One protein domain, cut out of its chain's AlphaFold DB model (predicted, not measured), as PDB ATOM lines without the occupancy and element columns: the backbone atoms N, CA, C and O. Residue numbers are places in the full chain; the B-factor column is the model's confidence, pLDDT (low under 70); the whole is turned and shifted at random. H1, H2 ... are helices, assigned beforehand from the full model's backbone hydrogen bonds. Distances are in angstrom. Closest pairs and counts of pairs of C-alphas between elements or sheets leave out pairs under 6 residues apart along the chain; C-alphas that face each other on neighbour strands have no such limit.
ATOM      1  N   LEU A 546      -7.794 -58.099 -30.100       94.81
ATOM      2  CA  LEU A 546      -8.647 -57.553 -31.152       94.81
ATOM      3  C   LEU A 546      -9.063 -56.103 -30.850       94.81
ATOM      4  O   LEU A 546      -9.002 -55.249 -31.737       94.81
ATOM      5  N   ILE A 547      -9.460 -55.791 -29.612       95.44
ATOM      6  CA  ILE A 547      -9.810 -54.411 -29.244       95.44
ATOM      7  C   ILE A 547      -8.611 -53.476 -29.430       95.44
ATOM      8  O   ILE A 547      -8.765 -52.391 -29.997       95.44
ATOM      9  N   LYS A 548      -7.406 -53.899 -29.023       93.50
ATOM     10  CA  LYS A 548      -6.178 -53.121 -29.250       93.50
ATOM     11  C   LYS A 548      -5.923 -52.905 -30.733       93.50
ATOM     12  O   LYS A 548      -5.598 -51.787 -31.116       93.50
ATOM     13  N   GLU A 549      -6.100 -53.919 -31.575       95.31
ATOM     14  CA  GLU A 549      -5.929 -53.793 -33.028       95.31
ATOM     15  C   GLU A 549      -6.936 -52.814 -33.646       95.31
ATOM     16  O   GLU A 549      -6.556 -51.974 -34.466       95.31
ATOM     17  N   ILE A 550      -8.202 -52.851 -33.217       96.38
ATOM     18  CA  ILE A 550      -9.238 -51.903 -33.656       96.38
ATOM     19  C   ILE A 550      -8.861 -50.468 -33.258       96.38
ATOM     20  O   ILE A 550      -8.911 -49.557 -34.087       96.38
ATOM     21  N   ILE A 551      -8.432 -50.253 -32.012       95.88
ATOM     22  CA  ILE A 551      -8.013 -48.931 -31.525       95.88
ATOM     23  C   ILE A 551      -6.716 -48.468 -32.215       95.88
ATOM     24  O   ILE A 551      -6.597 -47.297 -32.580       95.88
ATOM     25  N   SER A 552      -5.766 -49.375 -32.453       95.12
ATOM     26  CA  SER A 552      -4.531 -49.103 -33.204       95.12
ATOM     27  C   SER A 552      -4.848 -48.622 -34.611       95.12
ATOM     28  O   SER A 552      -4.330 -47.601 -35.054       95.12
ATOM     29  N   SER A 553      -5.760 -49.322 -35.287       96.44
ATOM     30  CA  SER A 553      -6.232 -48.957 -36.619       96.44
ATOM     31  C   SER A 553      -6.837 -47.553 -36.625       96.44
ATOM     32  O   SER A 553      -6.504 -46.750 -37.495       96.44
ATOM     33  N   TYR A 554      -7.654 -47.203 -35.624       97.19
ATOM     34  CA  TYR A 554      -8.175 -45.841 -35.481       97.19
ATOM     35  C   TYR A 554      -7.066 -44.803 -35.322       97.19
ATOM     36  O   TYR A 554      -7.093 -43.775 -35.994       97.19
ATOM     37  N   PHE A 555      -6.086 -45.067 -34.457       96.50
ATOM     38  CA  PHE A 555      -4.967 -44.163 -34.205       96.50
ATOM     39  C   PHE A 555      -4.106 -43.945 -35.458       96.50
ATOM     40  O   PHE A 555      -3.814 -42.807 -35.821       96.50
ATOM     41  N   ASP A 556      -3.767 -45.014 -36.180       96.25
ATOM     42  CA  ASP A 556      -3.005 -44.938 -37.433       96.25
ATOM     43  C   ASP A 556      -3.751 -44.129 -38.499       96.25
ATOM     44  O   ASP A 556      -3.170 -43.317 -39.232       96.25
ATOM     45  N   LYS A 557      -5.071 -44.321 -38.569       97.44
ATOM     46  CA  LYS A 557      -5.965 -43.554 -39.433       97.44
ATOM     47  C   LYS A 557      -6.030 -42.091 -38.999       97.44
ATOM     48  O   LYS A 557      -5.837 -41.221 -39.838       97.44
ATOM     49  N   MET A 558      -6.178 -41.795 -37.715       97.19
ATOM     50  CA  MET A 558      -6.133 -40.427 -37.194       97.19
ATOM     51  C   MET A 558      -4.821 -39.717 -37.563       97.19
ATOM     52  O   MET A 558      -4.874 -38.612 -38.093       97.19
ATOM     53  N   ASN A 559      -3.663 -40.363 -37.389       96.62
ATOM     54  CA  ASN A 559      -2.358 -39.788 -37.752       96.62
ATOM     55  C   ASN A 559      -2.237 -39.532 -39.262       96.62
ATOM     56  O   ASN A 559      -1.726 -38.503 -39.689       96.62
ATOM     57  N   THR A 560      -2.754 -40.441 -40.095       96.56
ATOM     58  CA  THR A 560      -2.790 -40.225 -41.552       96.56
ATOM     59  C   THR A 560      -3.712 -39.054 -41.921       96.56
ATOM     60  O   THR A 560      -3.464 -38.326 -42.880       96.56
ATOM     61  N   PHE A 561      -4.803 -38.865 -41.176       98.12
ATOM     62  CA  PHE A 561      -5.722 -37.748 -41.375       98.12
ATOM     63  C   PHE A 561      -5.133 -36.410 -40.893       98.12
ATOM     64  O   PHE A 561      -5.411 -35.381 -41.510       98.12
ATOM     65  N   GLU A 562      -4.275 -36.419 -39.869       98.12
ATOM     66  CA  GLU A 562      -3.513 -35.246 -39.416       98.12
ATOM     67  C   GLU A 562      -2.681 -34.646 -40.556       98.12
ATOM     68  O   GLU A 562      -2.713 -33.438 -40.764       98.12
ATOM     69  N   GLU A 563      -2.036 -35.479 -41.382       97.75
ATOM     70  CA  GLU A 563      -1.266 -35.004 -42.544       97.75
ATOM     71  C   GLU A 563      -2.138 -34.217 -43.542       97.75
ATOM     72  O   GLU A 563      -1.698 -33.223 -44.127       97.75
ATOM     73  N   TYR A 564      -3.396 -34.633 -43.729       98.12
ATOM     74  CA  TYR A 564      -4.363 -33.908 -44.556       98.12
ATOM     75  C   TYR A 564      -4.787 -32.585 -43.910       98.12
ATOM     76  O   TYR A 564      -4.848 -31.565 -44.601       98.12
ATOM     77  N   TYR A 565      -5.064 -32.594 -42.603       98.44
ATOM     78  CA  TYR A 565      -5.381 -31.389 -41.838       98.44
ATOM     79  C   TYR A 565      -4.239 -30.365 -41.906       98.44
ATOM     80  O   TYR A 565      -4.476 -29.208 -42.257       98.44
ATOM     81  N   ASP A 566      -3.002 -30.794 -41.670       97.88
ATOM     82  CA  ASP A 566      -1.816 -29.942 -41.710       97.88
ATOM     83  C   ASP A 566      -1.613 -29.328 -43.097       97.88
ATOM     84  O   ASP A 566      -1.446 -28.111 -43.213       97.88
ATOM     85  N   ALA A 567      -1.720 -30.132 -44.163       97.81
ATOM     86  CA  ALA A 567      -1.625 -29.647 -45.540       97.81
ATOM     87  C   ALA A 567      -2.726 -28.624 -45.877       97.81
ATOM     88  O   ALA A 567      -2.490 -27.644 -46.593       97.81
ATOM     89  N   ALA A 568      -3.939 -28.835 -45.365       97.69
ATOM     90  CA  ALA A 568      -5.069 -27.928 -45.543       97.69
ATOM     91  C   ALA A 568      -4.904 -26.614 -44.758       97.69
ATOM     92  O   ALA A 568      -5.377 -25.569 -45.211       97.69
ATOM     93  N   ASN A 569      -4.219 -26.663 -43.612       97.75
ATOM     94  CA  ASN A 569      -3.937 -25.531 -42.730       97.75
ATOM     95  C   ASN A 569      -2.706 -24.709 -43.168       97.75
ATOM     96  O   ASN A 569      -2.458 -23.621 -42.643       97.75
ATOM     97  N   GLU A 570      -1.924 -25.188 -44.143       97.19
ATOM     98  CA  GLU A 570      -0.800 -24.427 -44.685       97.19
ATOM     99  C   GLU A 570      -1.245 -23.072 -45.261       97.19
ATOM    100  O   GLU A 570      -2.265 -22.930 -45.948       97.19
ATOM    101  N   ALA A 571      -0.419 -22.047 -45.027       91.25
ATOM    102  CA  ALA A 571      -0.625 -20.741 -45.630       91.25
ATOM    103  C   ALA A 571      -0.643 -20.886 -47.161       91.25
ATOM    104  O   ALA A 571       0.313 -21.391 -47.747       91.25
ATOM    105  N   CYS A 572      -1.707 -20.384 -47.796       94.44
ATOM    106  CA  CYS A 572      -2.015 -20.556 -49.222       94.44
ATOM    107  C   CYS A 572      -2.682 -21.884 -49.631       94.44
ATOM    108  O   CYS A 572      -2.747 -22.132 -50.834       94.44
ATOM    109  N   SER A 573      -3.239 -22.685 -48.719       97.00
ATOM    110  CA  SER A 573      -4.135 -23.810 -49.072       97.00
ATOM    111  C   SER A 573      -5.615 -23.410 -49.140       97.00
ATOM    112  O   SER A 573      -6.415 -24.016 -49.856       97.00
ATOM    113  N   TYR A 574      -5.982 -22.317 -48.476       96.31
ATOM    114  CA  TYR A 574      -7.336 -21.773 -48.437       96.31
ATOM    115  C   TYR A 574      -7.335 -20.262 -48.707       96.31
ATOM    116  O   TYR A 574      -6.285 -19.623 -48.810       96.31
ATOM    117  N   ASN A 575      -8.520 -19.701 -48.919       93.31
ATOM    118  CA  ASN A 575      -8.747 -18.273 -49.084       93.31
ATOM    119  C   ASN A 575      -9.184 -17.666 -47.745       93.31
ATOM    120  O   ASN A 575     -10.208 -18.057 -47.195       93.31
ATOM    121  N   ASP A 576      -8.436 -16.685 -47.238       91.94
ATOM    122  CA  ASP A 576      -8.700 -16.059 -45.934       91.94
ATOM    123  C   ASP A 576     -10.074 -15.370 -45.851       91.94
ATOM    124  O   ASP A 576     -10.607 -15.188 -44.760       91.94
ATOM    125  N   ALA A 577     -10.649 -14.966 -46.991       85.69
ATOM    126  CA  ALA A 577     -11.913 -14.235 -47.018       85.69
ATOM    127  C   ALA A 577     -13.135 -15.118 -46.719       85.69
ATOM    128  O   ALA A 577     -14.088 -14.652 -46.099       85.69
ATOM    129  N   ASP A 578     -13.129 -16.373 -47.175       85.00
ATOM    130  CA  ASP A 578     -14.273 -17.290 -47.063       85.00
ATOM    131  C   ASP A 578     -13.924 -18.649 -46.434       85.00
ATOM    132  O   ASP A 578     -14.812 -19.477 -46.237       85.00
ATOM    133  N   GLY A 579     -12.651 -18.891 -46.110       91.31
ATOM    134  CA  GLY A 579     -12.164 -20.143 -45.531       91.31
ATOM    135  C   GLY A 579     -12.208 -21.335 -46.489       91.31
ATOM    136  O   GLY A 579     -11.968 -22.463 -46.051       91.31
ATOM    137  N   LYS A 580     -12.530 -21.128 -47.775       93.75
ATOM    138  CA  LYS A 580     -12.615 -22.205 -48.770       93.75
ATOM    139  C   LYS A 580     -11.238 -22.590 -49.279       93.75
ATOM    140  O   LYS A 580     -10.373 -21.734 -49.470       93.75
ATOM    141  N   PHE A 581     -11.058 -23.871 -49.577       97.00
ATOM    142  CA  PHE A 581      -9.836 -24.348 -50.211       97.00
ATOM    143  C   PHE A 581      -9.680 -23.759 -51.613       97.00
ATOM    144  O   PHE A 581     -10.638 -23.653 -52.384       97.00
ATOM    145  N   ASN A 582      -8.465 -23.339 -51.949       96.56
ATOM    146  CA  ASN A 582      -8.197 -22.741 -53.251       96.56
ATOM    147  C   ASN A 582      -7.855 -23.808 -54.306       96.56
ATOM    148  O   ASN A 582      -7.674 -24.989 -54.010       96.56
ATOM    149  N   SER A 583      -7.747 -23.387 -55.569       96.62
ATOM    150  CA  SER A 583      -7.484 -24.309 -56.679       96.62
ATOM    151  C   SER A 583      -6.156 -25.053 -56.549       96.62
ATOM    152  O   SER A 583      -6.062 -26.175 -57.028       96.62
ATOM    153  N   PHE A 584      -5.145 -24.459 -55.904       97.19
ATOM    154  CA  PHE A 584      -3.847 -25.103 -55.717       97.19
ATOM    155  C   PHE A 584      -3.966 -26.325 -54.799       97.19
ATOM    156  O   PHE A 584      -3.534 -27.412 -55.182       97.19
ATOM    157  N   PHE A 585      -4.623 -26.180 -53.644       97.75
ATOM    158  CA  PHE A 585      -4.875 -27.303 -52.737       97.75
ATOM    159  C   PHE A 585      -5.751 -28.379 -53.393       97.75
ATOM    160  O   PHE A 585      -5.432 -29.566 -53.350       97.75
ATOM    161  N   ILE A 586      -6.817 -27.965 -54.086       97.31
ATOM    162  CA  ILE A 586      -7.720 -28.881 -54.800       97.31
ATOM    163  C   ILE A 586      -6.970 -29.683 -55.873       97.31
ATOM    164  O   ILE A 586      -7.186 -30.887 -56.014       97.31
ATOM    165  N   GLU A 587      -6.101 -29.045 -56.657       97.25
ATOM    166  CA  GLU A 587      -5.284 -29.718 -57.672       97.25
ATOM    167  C   GLU A 587      -4.280 -30.693 -57.045       97.25
ATOM    168  O   GLU A 587      -4.135 -31.804 -57.555       97.25
ATOM    169  N   ALA A 588      -3.653 -30.327 -55.922       97.75
ATOM    170  CA  ALA A 588      -2.737 -31.201 -55.190       97.75
ATOM    171  C   ALA A 588      -3.446 -32.459 -54.663       97.75
ATOM    172  O   ALA A 588      -2.988 -33.572 -54.912       97.75
ATOM    173  N   MET A 589      -4.608 -32.300 -54.023       97.75
ATOM    174  CA  MET A 589      -5.409 -33.423 -53.519       97.75
ATOM    175  C   MET A 589      -5.951 -34.305 -54.651       97.75
ATOM    176  O   MET A 589      -5.925 -35.530 -54.552       97.75
ATOM    177  N   ASN A 590      -6.381 -33.707 -55.767       95.25
ATOM    178  CA  ASN A 590      -6.740 -34.463 -56.970       95.25
ATOM    179  C   ASN A 590      -5.559 -35.280 -57.490       95.25
ATOM    180  O   ASN A 590      -5.732 -36.430 -57.877       95.25
ATOM    181  N   GLN A 591      -4.368 -34.689 -57.552       97.56
ATOM    182  CA  GLN A 591      -3.195 -35.378 -58.068       97.56
ATOM    183  C   GLN A 591      -2.816 -36.566 -57.179       97.56
ATOM    184  O   GLN A 591      -2.570 -37.645 -57.718       97.56
ATOM    185  N   GLU A 592      -2.827 -36.378 -55.858       97.69
ATOM    186  CA  GLU A 592      -2.479 -37.411 -54.878       97.69
ATOM    187  C   GLU A 592      -3.473 -38.583 -54.901       97.69
ATOM    188  O   GLU A 592      -3.073 -39.739 -55.024       97.69
ATOM    189  N   TYR A 593      -4.781 -38.294 -54.896       96.19
ATOM    190  CA  TYR A 593      -5.826 -39.312 -54.711       96.19
ATOM    191  C   TYR A 593      -6.592 -39.696 -55.988       96.19
ATOM    192  O   TYR A 593      -7.497 -40.527 -55.942       96.19
ATOM    193  N   SER A 594      -6.237 -39.163 -57.166       92.38
ATOM    194  CA  SER A 594      -6.918 -39.505 -58.436       92.38
ATOM    195  C   SER A 594      -6.872 -40.990 -58.802       92.38
ATOM    196  O   SER A 594      -7.743 -41.462 -59.535       92.38
ATOM    197  N   GLY A 595      -5.852 -41.719 -58.333       93.31
ATOM    198  CA  GLY A 595      -5.712 -43.156 -58.568       93.31
ATOM    199  C   GLY A 595      -6.671 -44.003 -57.731       93.31
ATOM    200  O   GLY A 595      -7.095 -45.061 -58.190       93.31
ATOM    201  N   ASP A 596      -7.024 -43.521 -56.539       95.94
ATOM    202  CA  ASP A 596      -7.918 -44.192 -55.605       95.94
ATOM    203  C   ASP A 596      -8.600 -43.170 -54.685       95.94
ATOM    204  O   ASP A 596      -8.092 -42.804 -53.625       95.94
ATOM    205  N   PHE A 597      -9.792 -42.725 -55.088       91.06
ATOM    206  CA  PHE A 597     -10.598 -41.818 -54.274       91.06
ATOM    207  C   PHE A 597     -11.043 -42.451 -52.949       91.06
ATOM    208  O   PHE A 597     -11.331 -41.716 -52.012       91.06
ATOM    209  N   SER A 598     -11.093 -43.783 -52.831       91.88
ATOM    210  CA  SER A 598     -11.477 -44.426 -51.568       91.88
ATOM    211  C   SER A 598     -10.404 -44.271 -50.484       91.88
ATOM    212  O   SER A 598     -10.727 -44.279 -49.300       91.88
ATOM    213  N   ALA A 599      -9.153 -44.023 -50.885       96.25
ATOM    214  CA  ALA A 599      -8.042 -43.715 -49.991       96.25
ATOM    215  C   ALA A 599      -7.980 -42.233 -49.569       96.25
ATOM    216  O   ALA A 599      -7.128 -41.869 -48.758       96.25
ATOM    217  N   ALA A 600      -8.872 -41.376 -50.076       97.75
ATOM    218  CA  ALA A 600      -8.881 -39.959 -49.733       97.75
ATOM    219  C   ALA A 600      -9.279 -39.733 -48.253       97.75
ATOM    220  O   ALA A 600     -10.362 -40.175 -47.851       97.75
ATOM    221  N   PRO A 601      -8.478 -39.005 -47.448       98.25
ATOM    222  CA  PRO A 601      -8.723 -38.808 -46.013       98.25
ATOM    223  C   PRO A 601     -10.082 -38.185 -45.693       98.25
ATOM    224  O   PRO A 601     -10.754 -38.604 -44.752       98.25
ATOM    225  N   TRP A 602     -10.555 -37.258 -46.531       97.94
ATOM    226  CA  TRP A 602     -11.878 -36.647 -46.377       97.94
ATOM    227  C   TRP A 602     -13.047 -37.601 -46.673       97.94
ATOM    228  O   TRP A 602     -14.194 -37.228 -46.434       97.94
ATOM    229  N   ILE A 603     -12.797 -38.803 -47.206       96.69
ATOM    230  CA  ILE A 603     -13.812 -39.836 -47.471       96.69
ATOM    231  C   ILE A 603     -13.797 -40.902 -46.376       96.69
ATOM    232  O   ILE A 603     -14.843 -41.160 -45.784       96.69
ATOM    233  N   TRP A 604     -12.646 -41.518 -46.087       97.69
ATOM    234  CA  TRP A 604     -12.611 -42.643 -45.146       97.69
ATOM    235  C   TRP A 604     -12.588 -42.215 -43.677       97.69
ATOM    236  O   TRP A 604     -13.139 -42.941 -42.853       97.69
ATOM    237  N   MET A 605     -12.019 -41.057 -43.315       98.06
ATOM    238  CA  MET A 605     -11.959 -40.653 -41.900       98.06
ATOM    239  C   MET A 605     -13.354 -40.428 -41.297       98.06
ATOM    240  O   MET A 605     -13.592 -40.934 -40.202       98.06
ATOM    241  N   PRO A 606     -14.319 -39.776 -41.982       98.06
ATOM    242  CA  PRO A 606     -15.701 -39.710 -41.503       98.06
ATOM    243  C   PRO A 606     -16.346 -41.076 -41.246       98.06
ATOM    244  O   PRO A 606     -17.087 -41.223 -40.278       98.06
ATOM    245  N   ILE A 607     -16.048 -42.070 -42.091       97.75
ATOM    246  CA  ILE A 607     -16.569 -43.436 -41.949       97.75
ATOM    247  C   ILE A 607     -15.965 -44.091 -40.706       97.75
ATOM    248  O   ILE A 607     -16.702 -44.553 -39.843       97.75
ATOM    249  N   VAL A 608     -14.634 -44.069 -40.577       98.12
ATOM    250  CA  VAL A 608     -13.916 -44.625 -39.416       98.12
ATOM    251  C   VAL A 608     -14.369 -43.951 -38.117       98.12
ATOM    252  O   VAL A 608     -14.670 -44.631 -37.141       98.12
ATOM    253  N   TYR A 609     -14.490 -42.622 -38.114       97.81
ATOM    254  CA  TYR A 609     -15.006 -41.859 -36.979       97.81
ATOM    255  C   TYR A 609     -16.415 -42.305 -36.576       97.81
ATOM    256  O   TYR A 609     -16.656 -42.579 -35.401       97.81
ATOM    257  N   ASN A 610     -17.339 -42.423 -37.534       97.06
ATOM    258  CA  ASN A 610     -18.711 -42.824 -37.235       97.06
ATOM    259  C   ASN A 610     -18.831 -44.300 -36.824       97.06
ATOM    260  O   ASN A 610     -19.644 -44.587 -35.953       97.06
ATOM    261  N   ILE A 611     -18.005 -45.210 -37.360       97.75
ATOM    262  CA  ILE A 611     -17.935 -46.609 -36.893       97.75
ATOM    263  C   ILE A 611     -17.542 -46.650 -35.416       97.75
ATOM    264  O   ILE A 611     -18.227 -47.276 -34.617       97.75
ATOM    265  N   HIS A 612     -16.482 -45.941 -35.019       97.38
ATOM    266  CA  HIS A 612     -16.054 -45.919 -33.616       97.38
ATOM    267  C   HIS A 612     -17.072 -45.244 -32.702       97.38
ATOM    268  O   HIS A 612     -17.292 -45.690 -31.577       97.38
ATOM    269  N   LYS A 613     -17.743 -44.205 -33.200       95.12
ATOM    270  CA  LYS A 613     -18.856 -43.587 -32.486       95.12
ATOM    271  C   LYS A 613     -20.013 -44.566 -32.278       95.12
ATOM    272  O   LYS A 613     -20.642 -44.514 -31.223       95.12
ATOM    273  N   ASP A 614     -20.288 -45.446 -33.241       96.12
ATOM    274  CA  ASP A 614     -21.311 -46.478 -33.074       96.12
ATOM    275  C   ASP A 614     -20.865 -47.579 -32.116       96.12
ATOM    276  O   ASP A 614     -21.598 -47.918 -31.195       96.12
ATOM    277  N   LEU A 615     -19.630 -48.066 -32.253       95.69
ATOM    278  CA  LEU A 615     -19.064 -49.082 -31.361       95.69
ATOM    279  C   LEU A 615     -19.118 -48.659 -29.886       95.69
ATOM    280  O   LEU A 615     -19.446 -49.479 -29.029       95.69
ATOM    281  N   LEU A 616     -18.811 -47.388 -29.600       94.31
ATOM    282  CA  LEU A 616     -18.817 -46.843 -28.243       94.31
ATOM    283  C   LEU A 616     -20.231 -46.549 -27.731       94.31
ATOM    284  O   LEU A 616     -20.559 -46.914 -26.607       94.31
ATOM    285  N   ASN A 617     -21.064 -45.892 -28.545       91.38
ATOM    286  CA  ASN A 617     -22.281 -45.231 -28.059       91.38
ATOM    287  C   ASN A 617     -23.576 -45.742 -28.697       91.38
ATOM    288  O   ASN A 617     -24.640 -45.182 -28.430       91.38
ATOM    289  N   ASN A 618     -23.495 -46.757 -29.561       93.25
ATOM    290  CA  ASN A 618     -24.610 -47.290 -30.344       93.25
ATOM    291  C   ASN A 618     -25.421 -46.176 -31.035       93.25
ATOM    292  O   ASN A 618     -26.652 -46.147 -30.995       93.25
ATOM    293  N   LYS A 619     -24.714 -45.180 -31.588       92.06
ATOM    294  CA  LYS A 619     -25.284 -43.952 -32.148       92.06
ATOM    295  C   LYS A 619     -26.221 -44.195 -33.335       92.06
ATOM    296  O   LYS A 619     -27.164 -43.422 -33.503       92.06
ATOM    297  N   PHE A 620     -25.927 -45.188 -34.160       92.38
ATOM    298  CA  PHE A 620     -26.671 -45.556 -35.361       92.38
ATOM    299  C   PHE A 620     -27.399 -46.891 -35.195       92.38
ATOM    300  O   PHE A 620     -28.091 -47.293 -36.117       92.38
ATOM    301  N   ALA A 621     -27.279 -47.566 -34.044       92.56
ATOM    302  CA  ALA A 621     -27.888 -48.877 -33.806       92.56
ATOM    303  C   ALA A 621     -27.475 -49.944 -34.838       92.56
ATOM    304  O   ALA A 621     -28.236 -50.873 -35.100       92.56
ATOM    305  N   GLY A 622     -26.295 -49.795 -35.452       90.56
ATOM    306  CA  GLY A 622     -25.867 -50.631 -36.568       90.56
ATOM    307  C   GLY A 622     -26.508 -50.270 -37.914       90.56
ATOM    308  O   GLY A 622     -26.230 -50.921 -38.913       90.56
ATOM    309  N   GLU A 623     -27.334 -49.232 -38.031       93.88
ATOM    310  CA  GLU A 623     -27.956 -48.876 -39.311       93.88
ATOM    311  C   GLU A 623     -26.929 -48.261 -40.281       93.88
ATOM    312  O   GLU A 623     -26.542 -47.089 -40.192       93.88
ATOM    313  N   GLU A 624     -26.470 -49.071 -41.245       93.81
ATOM    314  CA  GLU A 624     -25.411 -48.701 -42.194       93.81
ATOM    315  C   GLU A 624     -25.795 -47.469 -43.030       93.81
ATOM    316  O   GLU A 624     -24.949 -46.621 -43.324       93.81
ATOM    317  N   GLU A 625     -27.075 -47.329 -43.390       90.38
ATOM    318  CA  GLU A 625     -27.555 -46.196 -44.186       90.38
ATOM    319  C   GLU A 625     -27.376 -44.862 -43.449       90.38
ATOM    320  O   GLU A 625     -26.863 -43.902 -44.035       90.38
ATOM    321  N   ASP A 626     -27.709 -44.817 -42.159       87.44
ATOM    322  CA  ASP A 626     -27.574 -43.619 -41.331       87.44
ATOM    323  C   ASP A 626     -26.107 -43.280 -41.059       87.44
ATOM    324  O   ASP A 626     -25.704 -42.111 -41.152       87.44
ATOM    325  N   LEU A 627     -25.271 -44.299 -40.830       94.12
ATOM    326  CA  LEU A 627     -23.823 -44.136 -40.715       94.12
ATOM    327  C   LEU A 627     -23.229 -43.550 -42.001       94.12
ATOM    328  O   LEU A 627     -22.452 -42.585 -41.957       94.12
ATOM    329  N   ILE A 628     -23.597 -44.089 -43.168       90.56
ATOM    330  CA  ILE A 628     -23.128 -43.610 -44.474       90.56
ATOM    331  C   ILE A 628     -23.632 -42.191 -44.739       90.56
ATOM    332  O   ILE A 628     -22.874 -41.355 -45.244       90.56
ATOM    333  N   LYS A 629     -24.892 -41.893 -44.412       83.88
ATOM    334  CA  LYS A 629     -25.487 -40.560 -44.564       83.88
ATOM    335  C   LYS A 629     -24.739 -39.528 -43.720       83.88
ATOM    336  O   LYS A 629     -24.289 -38.520 -44.266       83.88
ATOM    337  N   SER A 630     -24.507 -39.822 -42.441       87.88
ATOM    338  CA  SER A 630     -23.703 -38.985 -41.537       87.88
ATOM    339  C   SER A 630     -22.280 -38.782 -42.070       87.88
ATOM    340  O   SER A 630     -21.785 -37.657 -42.165       87.88
ATOM    341  N   SER A 631     -21.632 -39.861 -42.516       94.19
ATOM    342  CA  SER A 631     -20.265 -39.819 -43.050       94.19
ATOM    343  C   SER A 631     -20.163 -38.964 -44.314       94.19
ATOM    344  O   SER A 631     -19.217 -38.191 -44.461       94.19
ATOM    345  N   LYS A 632     -21.155 -39.035 -45.211       88.00
ATOM    346  CA  LYS A 632     -21.241 -38.181 -46.407       88.00
ATOM    347  C   LYS A 632     -21.428 -36.711 -46.044       88.00
ATOM    348  O   LYS A 632     -20.775 -35.865 -46.654       88.00
ATOM    349  N   ALA A 633     -22.275 -36.409 -45.060       85.69
ATOM    350  CA  ALA A 633     -22.501 -35.041 -44.603       85.69
ATOM    351  C   ALA A 633     -21.217 -34.418 -44.030       85.69
ATOM    352  O   ALA A 633     -20.869 -33.287 -44.373       85.69
ATOM    353  N   ILE A 634     -20.461 -35.168 -43.220       91.69
ATOM    354  CA  ILE A 634     -19.142 -34.737 -42.729       91.69
ATOM    355  C   ILE A 634     -18.164 -34.591 -43.901       91.69
ATOM    356  O   ILE A 634     -17.553 -33.536 -44.052       91.69
ATOM    357  N   SER A 635     -18.059 -35.603 -44.770       94.88
ATOM    358  CA  SER A 635     -17.164 -35.598 -45.936       94.88
ATOM    359  C   SER A 635     -17.376 -34.366 -46.821       94.88
ATOM    360  O   SER A 635     -16.413 -33.712 -47.218       94.88
ATOM    361  N   ALA A 636     -18.628 -33.972 -47.066       87.88
ATOM    362  CA  ALA A 636     -18.958 -32.772 -47.831       87.88
ATOM    363  C   ALA A 636     -18.436 -31.478 -47.177       87.88
ATOM    364  O   ALA A 636     -17.991 -30.577 -47.891       87.88
ATOM    365  N   LYS A 637     -18.444 -31.398 -45.840       89.62
ATOM    366  CA  LYS A 637     -17.966 -30.242 -45.057       89.62
ATOM    367  C   LYS A 637     -16.439 -30.146 -44.984       89.62
ATOM    368  O   LYS A 637     -15.912 -29.052 -44.803       89.62
ATOM    369  N   ILE A 638     -15.724 -31.261 -45.138       96.25
ATOM    370  CA  ILE A 638     -14.253 -31.309 -45.007       96.25
ATOM    371  C   ILE A 638     -13.515 -31.556 -46.330       96.25
ATOM    372  O   ILE A 638     -12.287 -31.524 -46.378       96.25
ATOM    373  N   SER A 639     -14.256 -31.830 -47.403       96.12
ATOM    374  CA  SER A 639     -13.735 -32.115 -48.739       96.12
ATOM    375  C   SER A 639     -13.023 -30.903 -49.357       96.12
ATOM    376  O   SER A 639     -13.519 -29.781 -49.218       96.12
ATOM    377  N   PRO A 640     -11.949 -31.099 -50.149       97.31
ATOM    378  CA  PRO A 640     -11.271 -30.012 -50.855       97.31
ATOM    379  C   PRO A 640     -12.200 -29.199 -51.770       97.31
ATOM    380  O   PRO A 640     -11.967 -28.017 -52.001       97.31
ATOM    381  N   TYR A 641     -13.254 -29.814 -52.320       93.56
ATOM    382  CA  TYR A 641     -14.104 -29.179 -53.337       93.56
ATOM    383  C   TYR A 641     -15.233 -28.327 -52.758       93.56
ATOM    384  O   TYR A 641     -15.697 -27.392 -53.412       93.56
ATOM    385  N   THR A 642     -15.732 -28.706 -51.584       89.00
ATOM    386  CA  THR A 642     -16.983 -28.181 -51.016       89.00
ATOM    387  C   THR A 642     -16.832 -27.687 -49.584       89.00
ATOM    388  O   THR A 642     -17.674 -26.915 -49.134       89.00
ATOM    389  N   GLY A 643     -15.782 -28.119 -48.890       92.12
ATOM    390  CA  GLY A 643     -15.543 -27.826 -47.488       92.12
ATOM    391  C   GLY A 643     -14.811 -26.514 -47.231       92.12
ATOM    392  O   GLY A 643     -14.432 -25.771 -48.143       92.12
ATOM    393  N   THR A 644     -14.607 -26.247 -45.945       92.94
ATOM    394  CA  THR A 644     -13.850 -25.092 -45.443       92.94
ATOM    395  C   THR A 644     -12.820 -25.536 -44.410       92.94
ATOM    396  O   THR A 644     -13.020 -26.548 -43.733       92.94
ATOM    397  N   LEU A 645     -11.745 -24.760 -44.237       95.81
ATOM    398  CA  LEU A 645     -10.730 -25.053 -43.218       95.81
ATOM    399  C   LEU A 645     -11.342 -25.108 -41.809       95.81
ATOM    400  O   LEU A 645     -11.039 -26.019 -41.050       95.81
ATOM    401  N   ALA A 646     -12.256 -24.190 -41.485       91.12
ATOM    402  CA  ALA A 646     -12.902 -24.154 -40.172       91.12
ATOM    403  C   ALA A 646     -13.720 -25.425 -39.879       91.12
ATOM    404  O   ALA A 646     -13.713 -25.925 -38.758       91.12
ATOM    405  N   GLN A 647     -14.424 -25.972 -40.877       90.25
ATOM    406  CA  GLN A 647     -15.167 -27.227 -40.715       90.25
ATOM    407  C   GLN A 647     -14.235 -28.432 -40.584       90.25
ATOM    408  O   GLN A 647     -14.514 -29.332 -39.792       90.25
ATOM    409  N   LEU A 648     -13.131 -28.437 -41.331       96.12
ATOM    410  CA  LEU A 648     -12.092 -29.452 -41.205       96.12
ATOM    411  C   LEU A 648     -11.435 -29.416 -39.814       96.12
ATOM    412  O   LEU A 648     -11.261 -30.469 -39.215       96.12
ATOM    413  N   GLU A 649     -11.156 -28.234 -39.262       96.19
ATOM    414  CA  GLU A 649     -10.621 -28.069 -37.904       96.19
ATOM    415  C   GLU A 649     -11.598 -28.551 -36.826       96.19
ATOM    416  O   GLU A 649     -11.198 -29.259 -35.904       96.19
ATOM    417  N   ILE A 650     -12.892 -28.232 -36.951       90.94
ATOM    418  CA  ILE A 650     -13.921 -28.751 -36.036       90.94
ATOM    419  C   ILE A 650     -13.940 -30.280 -36.070       90.94
ATOM    420  O   ILE A 650     -13.912 -30.912 -35.018       90.94
ATOM    421  N   PHE A 651     -13.964 -30.876 -37.264       95.81
ATOM    422  CA  PHE A 651     -13.987 -32.330 -37.387       95.81
ATOM    423  C   PHE A 651     -12.695 -32.975 -36.872       95.81
ATOM    424  O   PHE A 651     -12.755 -33.990 -36.187       95.81
ATOM    425  N   TRP A 652     -11.534 -32.372 -37.137       97.44
ATOM    426  CA  TRP A 652     -10.260 -32.835 -36.591       97.44
ATOM    427  C   TRP A 652     -10.272 -32.867 -35.061       97.44
ATOM    428  O   TRP A 652      -9.953 -33.898 -34.471       97.44
ATOM    429  N   ASN A 653     -10.743 -31.793 -34.423       94.88
ATOM    430  CA  ASN A 653     -10.900 -31.758 -32.971       94.88
ATOM    431  C   ASN A 653     -11.841 -32.868 -32.479       94.88
ATOM    432  O   ASN A 653     -11.543 -33.495 -31.475       94.88
ATOM    433  N   GLN A 654     -12.929 -33.173 -33.194       93.38
ATOM    434  CA  GLN A 654     -13.827 -34.281 -32.831       93.38
ATOM    435  C   GLN A 654     -13.144 -35.653 -32.914       93.38
ATOM    436  O   GLN A 654     -13.349 -36.488 -32.033       93.38
ATOM    437  N   VAL A 655     -12.327 -35.889 -33.945       96.19
ATOM    438  CA  VAL A 655     -11.526 -37.119 -34.071       96.19
ATOM    439  C   VAL A 655     -10.551 -37.241 -32.895       96.19
ATOM    440  O   VAL A 655     -10.500 -38.283 -32.243       96.19
ATOM    441  N   GLN A 656      -9.828 -36.164 -32.580       95.88
ATOM    442  CA  GLN A 656      -8.895 -36.144 -31.453       95.88
ATOM    443  C   GLN A 656      -9.605 -36.326 -30.113       95.88
ATOM    444  O   GLN A 656      -9.128 -37.084 -29.279       95.88
ATOM    445  N   THR A 657     -10.740 -35.662 -29.899       93.19
ATOM    446  CA  THR A 657     -11.533 -35.780 -28.673       93.19
ATOM    447  C   THR A 657     -12.005 -37.213 -28.463       93.19
ATOM    448  O   THR A 657     -11.780 -37.758 -27.388       93.19
ATOM    449  N   LEU A 658     -12.555 -37.875 -29.494       93.81
ATOM    450  CA  LEU A 658     -12.975 -39.276 -29.384       93.81
ATOM    451  C   LEU A 658     -11.812 -40.167 -28.932       93.81
ATOM    452  O   LEU A 658     -11.987 -40.967 -28.011       93.81
ATOM    453  N   TYR A 659     -10.626 -40.001 -29.528       95.62
ATOM    454  CA  TYR A 659      -9.430 -40.733 -29.111       95.62
ATOM    455  C   TYR A 659      -9.001 -40.379 -27.682       95.62
ATOM    456  O   TYR A 659      -8.819 -41.269 -26.860       95.62
ATOM    457  N   ASN A 660      -8.869 -39.093 -27.369       92.88
ATOM    458  CA  ASN A 660      -8.340 -38.616 -26.093       92.88
ATOM    459  C   ASN A 660      -9.238 -38.956 -24.902       92.88
ATOM    460  O   ASN A 660      -8.737 -39.173 -23.804       92.88
ATOM    461  N   GLU A 661     -10.551 -38.999 -25.101       91.88
ATOM    462  CA  GLU A 661     -11.510 -39.283 -24.031       91.88
ATOM    463  C   GLU A 661     -11.739 -40.783 -23.823       91.88
ATOM    464  O   GLU A 661     -12.074 -41.193 -22.714       91.88
ATOM    465  N   ASN A 662     -11.529 -41.614 -24.852       93.38
ATOM    466  CA  ASN A 662     -11.867 -43.040 -24.786       93.38
ATOM    467  C   ASN A 662     -10.654 -43.971 -24.879       93.38
ATOM    468  O   ASN A 662     -10.675 -45.048 -24.294       93.38
ATOM    469  N   TYR A 663      -9.608 -43.593 -25.610       94.06
ATOM    470  CA  TYR A 663      -8.527 -44.496 -26.015       94.06
ATOM    471  C   TYR A 663      -7.128 -44.035 -25.601       94.06
ATOM    472  O   TYR A 663      -6.219 -44.865 -25.588       94.06
ATOM    473  N   ASP A 664      -6.909 -42.755 -25.284       91.25
ATOM    474  CA  ASP A 664      -5.566 -42.260 -24.964       91.25
ATOM    475  C   ASP A 664      -4.918 -43.040 -23.813       91.25
ATOM    476  O   ASP A 664      -5.535 -43.423 -22.817       91.25
ATOM    477  N   GLY A 665      -3.637 -43.327 -23.999       84.81
ATOM    478  CA  GLY A 665      -2.865 -44.195 -23.129       84.81
ATOM    479  C   GLY A 665      -3.048 -45.697 -23.337       84.81
ATOM    480  O   GLY A 665      -2.465 -46.464 -22.577       84.81
ATOM    481  N   TRP A 666      -3.762 -46.150 -24.374       79.75
ATOM    482  CA  TRP A 666      -3.746 -47.575 -24.738       79.75
ATOM    483  C   TRP A 666      -2.358 -48.038 -25.234       79.75
ATOM    484  O   TRP A 666      -1.972 -49.174 -24.992       79.75
ATOM    485  N   ASN A 667      -1.608 -47.153 -25.912       72.88
ATOM    486  CA  ASN A 667      -0.323 -47.449 -26.570       72.88
ATOM    487  C   ASN A 667       0.905 -47.175 -25.680       72.88
ATOM    488  O   ASN A 667       2.028 -47.062 -26.176       72.88
ATOM    489  N   TYR A 668       0.726 -46.981 -24.371       66.81
ATOM    490  CA  TYR A 668       1.890 -47.085 -23.495       66.81
ATOM    491  C   TYR A 668       2.370 -48.525 -23.599       66.81
ATOM    492  O   TYR A 668       1.556 -49.428 -23.507       66.81
ATOM    493  N   ASP A 669       3.657 -48.740 -23.860       64.06
ATOM    494  CA  ASP A 669       4.267 -50.069 -23.827       64.06
ATOM    495  C   ASP A 669       4.028 -50.611 -22.404       64.06
ATOM    496  O   ASP A 669       4.741 -50.244 -21.466       64.06
ATOM    497  N   ILE A 670       2.925 -51.352 -22.216       59.00
ATOM    498  CA  ILE A 670       2.327 -51.667 -20.904       59.00
ATOM    499  C   ILE A 670       3.350 -52.385 -20.018       59.00
ATOM    500  O   ILE A 670       3.373 -52.222 -18.799       59.00
ATOM    501  N   ALA A 671       4.287 -53.091 -20.647       60.03
ATOM    502  CA  ALA A 671       5.394 -53.757 -19.985       60.03
ATOM    503  C   ALA A 671       6.352 -52.817 -19.219       60.03
ATOM    504  O   ALA A 671       7.010 -53.283 -18.288       60.03
ATOM    505  N   ASP A 672       6.440 -51.528 -19.572       69.88
ATOM    506  CA  ASP A 672       7.457 -50.598 -19.049       69.88
ATOM    507  C   ASP A 672       6.889 -49.395 -18.263       69.88
ATOM    508  O   ASP A 672       7.658 -48.678 -17.610       69.88
ATOM    509  N   SER A 673       5.573 -49.139 -18.280       74.00
ATOM    510  CA  SER A 673       4.986 -48.004 -17.549       74.00
ATOM    511  C   SER A 673       4.394 -48.404 -16.193       74.00
ATOM    512  O   SER A 673       3.305 -48.944 -16.129       74.00
ATOM    513  N   ASP A 674       5.015 -48.014 -15.077       80.25
ATOM    514  CA  ASP A 674       4.466 -48.230 -13.717       80.25
ATOM    515  C   ASP A 674       3.158 -47.444 -13.413       80.25
ATOM    516  O   ASP A 674       2.718 -47.377 -12.263       80.25
ATOM    517  N   THR A 675       2.561 -46.764 -14.398       84.25
ATOM    518  CA  THR A 675       1.414 -45.866 -14.192       84.25
ATOM    519  C   THR A 675       0.160 -46.463 -14.815       84.25
ATOM    520  O   THR A 675       0.049 -46.519 -16.034       84.25
ATOM    521  N   GLU A 676      -0.787 -46.870 -13.969       83.94
ATOM    522  CA  GLU A 676      -2.111 -47.332 -14.396       83.94
ATOM    523  C   GLU A 676      -2.830 -46.223 -15.193       83.94
ATOM    524  O   GLU A 676      -2.867 -45.070 -14.734       83.94
ATOM    525  N   PRO A 677      -3.397 -46.529 -16.373       86.94
ATOM    526  CA  PRO A 677      -4.110 -45.541 -17.169       86.94
ATOM    527  C   PRO A 677      -5.412 -45.100 -16.481       86.94
ATOM    528  O   PRO A 677      -6.059 -45.858 -15.759       86.94
ATOM    529  N   THR A 678      -5.808 -43.842 -16.695       87.69
ATOM    530  CA  THR A 678      -6.971 -43.242 -16.014       87.69
ATOM    531  C   THR A 678      -8.292 -43.435 -16.750       87.69
ATOM    532  O   THR A 678      -9.345 -43.348 -16.121       87.69
ATOM    533  N   LEU A 679      -8.253 -43.658 -18.066       88.38
ATOM    534  CA  LEU A 679      -9.447 -43.866 -18.885       88.38
ATOM    535  C   LEU A 679      -9.955 -45.301 -18.743       88.38
ATOM    536  O   LEU A 679      -9.165 -46.236 -18.602       88.38
ATOM    537  N   ALA A 680     -11.275 -45.479 -18.798       87.12
ATOM    538  CA  ALA A 680     -11.904 -46.751 -18.466       87.12
ATOM    539  C   ALA A 680     -11.510 -47.888 -19.424       87.12
ATOM    540  O   ALA A 680     -11.138 -48.962 -18.959       87.12
ATOM    541  N   ILE A 681     -11.509 -47.643 -20.739       90.44
ATOM    542  CA  ILE A 681     -11.126 -48.649 -21.741       90.44
ATOM    543  C   ILE A 681      -9.639 -49.035 -21.611       90.44
ATOM    544  O   ILE A 681      -9.366 -50.216 -21.397       90.44
ATOM    545  N   PRO A 682      -8.666 -48.100 -21.642       89.50
ATOM    546  CA  PRO A 682      -7.261 -48.414 -21.374       89.50
ATOM    547  C   PRO A 682      -7.025 -49.145 -20.050       89.50
ATOM    548  O   PRO A 682      -6.197 -50.050 -19.991       89.50
ATOM    549  N   LYS A 683      -7.770 -48.809 -18.991       88.75
ATOM    550  CA  LYS A 683      -7.691 -49.506 -17.701       88.75
ATOM    551  C   LYS A 683      -8.170 -50.957 -17.778       88.75
ATOM    552  O   LYS A 683      -7.552 -51.826 -17.162       88.75
ATOM    553  N   LEU A 684      -9.235 -51.240 -18.528       88.06
ATOM    554  CA  LEU A 684      -9.668 -52.618 -18.780       88.06
ATOM    555  C   LEU A 684      -8.603 -53.375 -19.571       88.06
ATOM    556  O   LEU A 684      -8.176 -54.437 -19.130       88.06
ATOM    557  N   LEU A 685      -8.110 -52.793 -20.669       89.06
ATOM    558  CA  LEU A 685      -7.047 -53.393 -21.485       89.06
ATOM    559  C   LEU A 685      -5.805 -53.721 -20.641       89.06
ATOM    560  O   LEU A 685      -5.271 -54.821 -20.745       89.06
ATOM    561  N   TRP A 686      -5.404 -52.807 -19.752       86.44
ATOM    562  CA  TRP A 686      -4.315 -53.009 -18.793       86.44
ATOM    563  C   TRP A 686      -4.580 -54.177 -17.833       86.44
ATOM    564  O   TRP A 686      -3.698 -54.995 -17.577       86.44
ATOM    565  N   THR A 687      -5.795 -54.261 -17.287       87.69
ATOM    566  CA  THR A 687      -6.171 -55.298 -16.313       87.69
ATOM    567  C   THR A 687      -6.087 -56.689 -16.945       87.69
ATOM    568  O   THR A 687      -5.412 -57.569 -16.408       87.69
ATOM    569  N   TYR A 688      -6.674 -56.858 -18.133       84.81
ATOM    570  CA  TYR A 688      -6.734 -58.142 -18.839       84.81
ATOM    571  C   TYR A 688      -5.427 -58.560 -19.528       84.81
ATOM    572  O   TYR A 688      -5.285 -59.721 -19.901       84.81
ATOM    573  N   GLU A 689      -4.448 -57.665 -19.694       81.44
ATOM    574  CA  GLU A 689      -3.089 -58.076 -20.086       81.44
ATOM    575  C   GLU A 689      -2.339 -58.783 -18.954       81.44
ATOM    576  O   GLU A 689      -1.467 -59.617 -19.204       81.44
ATOM    577  N   SER A 690      -2.652 -58.437 -17.704       72.00
ATOM    578  CA  SER A 690      -1.970 -58.993 -16.534       72.00
ATOM    579  C   SER A 690      -2.548 -60.332 -16.069       72.00
ATOM    580  O   SER A 690      -1.877 -61.080 -15.349       72.00
ATOM    581  N   GLU A 691      -3.772 -60.647 -16.490       76.19
ATOM    582  CA  GLU A 691      -4.482 -61.873 -16.144       76.19
ATOM    583  C   GLU A 691      -4.339 -62.911 -17.263       76.19
ATOM    584  O   GLU A 691      -4.295 -62.594 -18.450       76.19
TER     585      GLU A 691
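Overview. This is residues 546 to 691 of the 962 residues of an uncharacterized protein of Candidatus Pacearchaeota archaeon (UniProt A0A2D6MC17). What shape does the model have? The long helices H1 and H5 run side by side in opposite directions, H3 joins them in a three-helix bundle, and H4 packs across H3 on the side away from H1. H2 lies at one end of the length, near the end of H1, and H6 lies at the other end, near the end of H5. What is it made of? The printed part has 146 residues with six named helices, H1 to H6 in order along the chain, and no named strand; the class is all helix. It is only just compact, close to loose, with a radius of gyration of the C-alphas of 17.3 A, and it spans 55 by 35 by 29 A.

Arrangement. What does the first helix meet? H1, residues 546 to 569, touches H5, residues 645 to 662, at a shallow tilt of 24 degrees, opposite ways; their closest C-alphas, of Ala 568 and Leu 645, are 6.8 A apart. With residues 554 to 564 alone, H1 touches H3, residues 601 to 617, at a steep tilt of 39 degrees, opposite ways, the closest C-alphas being those of Phe 561 and Pro 601, 5.6 A apart. H1, H3 and H5 form a bundle, three helices set about one another, in which H3 and H5 are close but not clearly touching. Where are the other helices? H2, residues 583 to 593, touches no helix, but the C-alphas of Ala 568 and Phe 585, its closest to H1, are 7.2 A apart. H4, residues 624 to 638, touches H3 at a steep tilt of 46 degrees, closest at the C-alphas of Pro 606 and Ser 631, 4.8 A, and with residues 634 to 638 alone it touches H5, closest at Ile 638 and Leu 648, 4.8 A between C-alphas. H6, residues 680 to 690, only just touches H5, with 3 pairs of C-alphas within 8 A, the closest being Asn 662 and Ile 681 at 6.4 A. How complete are the helix backbones? In H2, H4 and H5 every O i to N i+4 pair is within hydrogen-bond range; the counts are 19 of 20 in H1, 11 of 13 in H3 and 6 of 7 in H6.

Along the chain. Where do the first and last helices lie? H1 begins at C-alpha 546 (-8.647, -57.553, -31.152) and is 34.4 A long; H6 ends at C-alpha 690 (-1.970, -58.993, -16.534). How long are the others? H5 measures 25.8 A, H3 23.4 A and H4 20.9 A from first to last C-alpha.

Size, cuts and confidence. Which links are long? Residues 570 to 582 and residues 663 to 679 are long links, and the printed part has no cut. Where is confidence low? Mean pLDDT of the printed part is 91.9, and residues 668 to 672 are under 70.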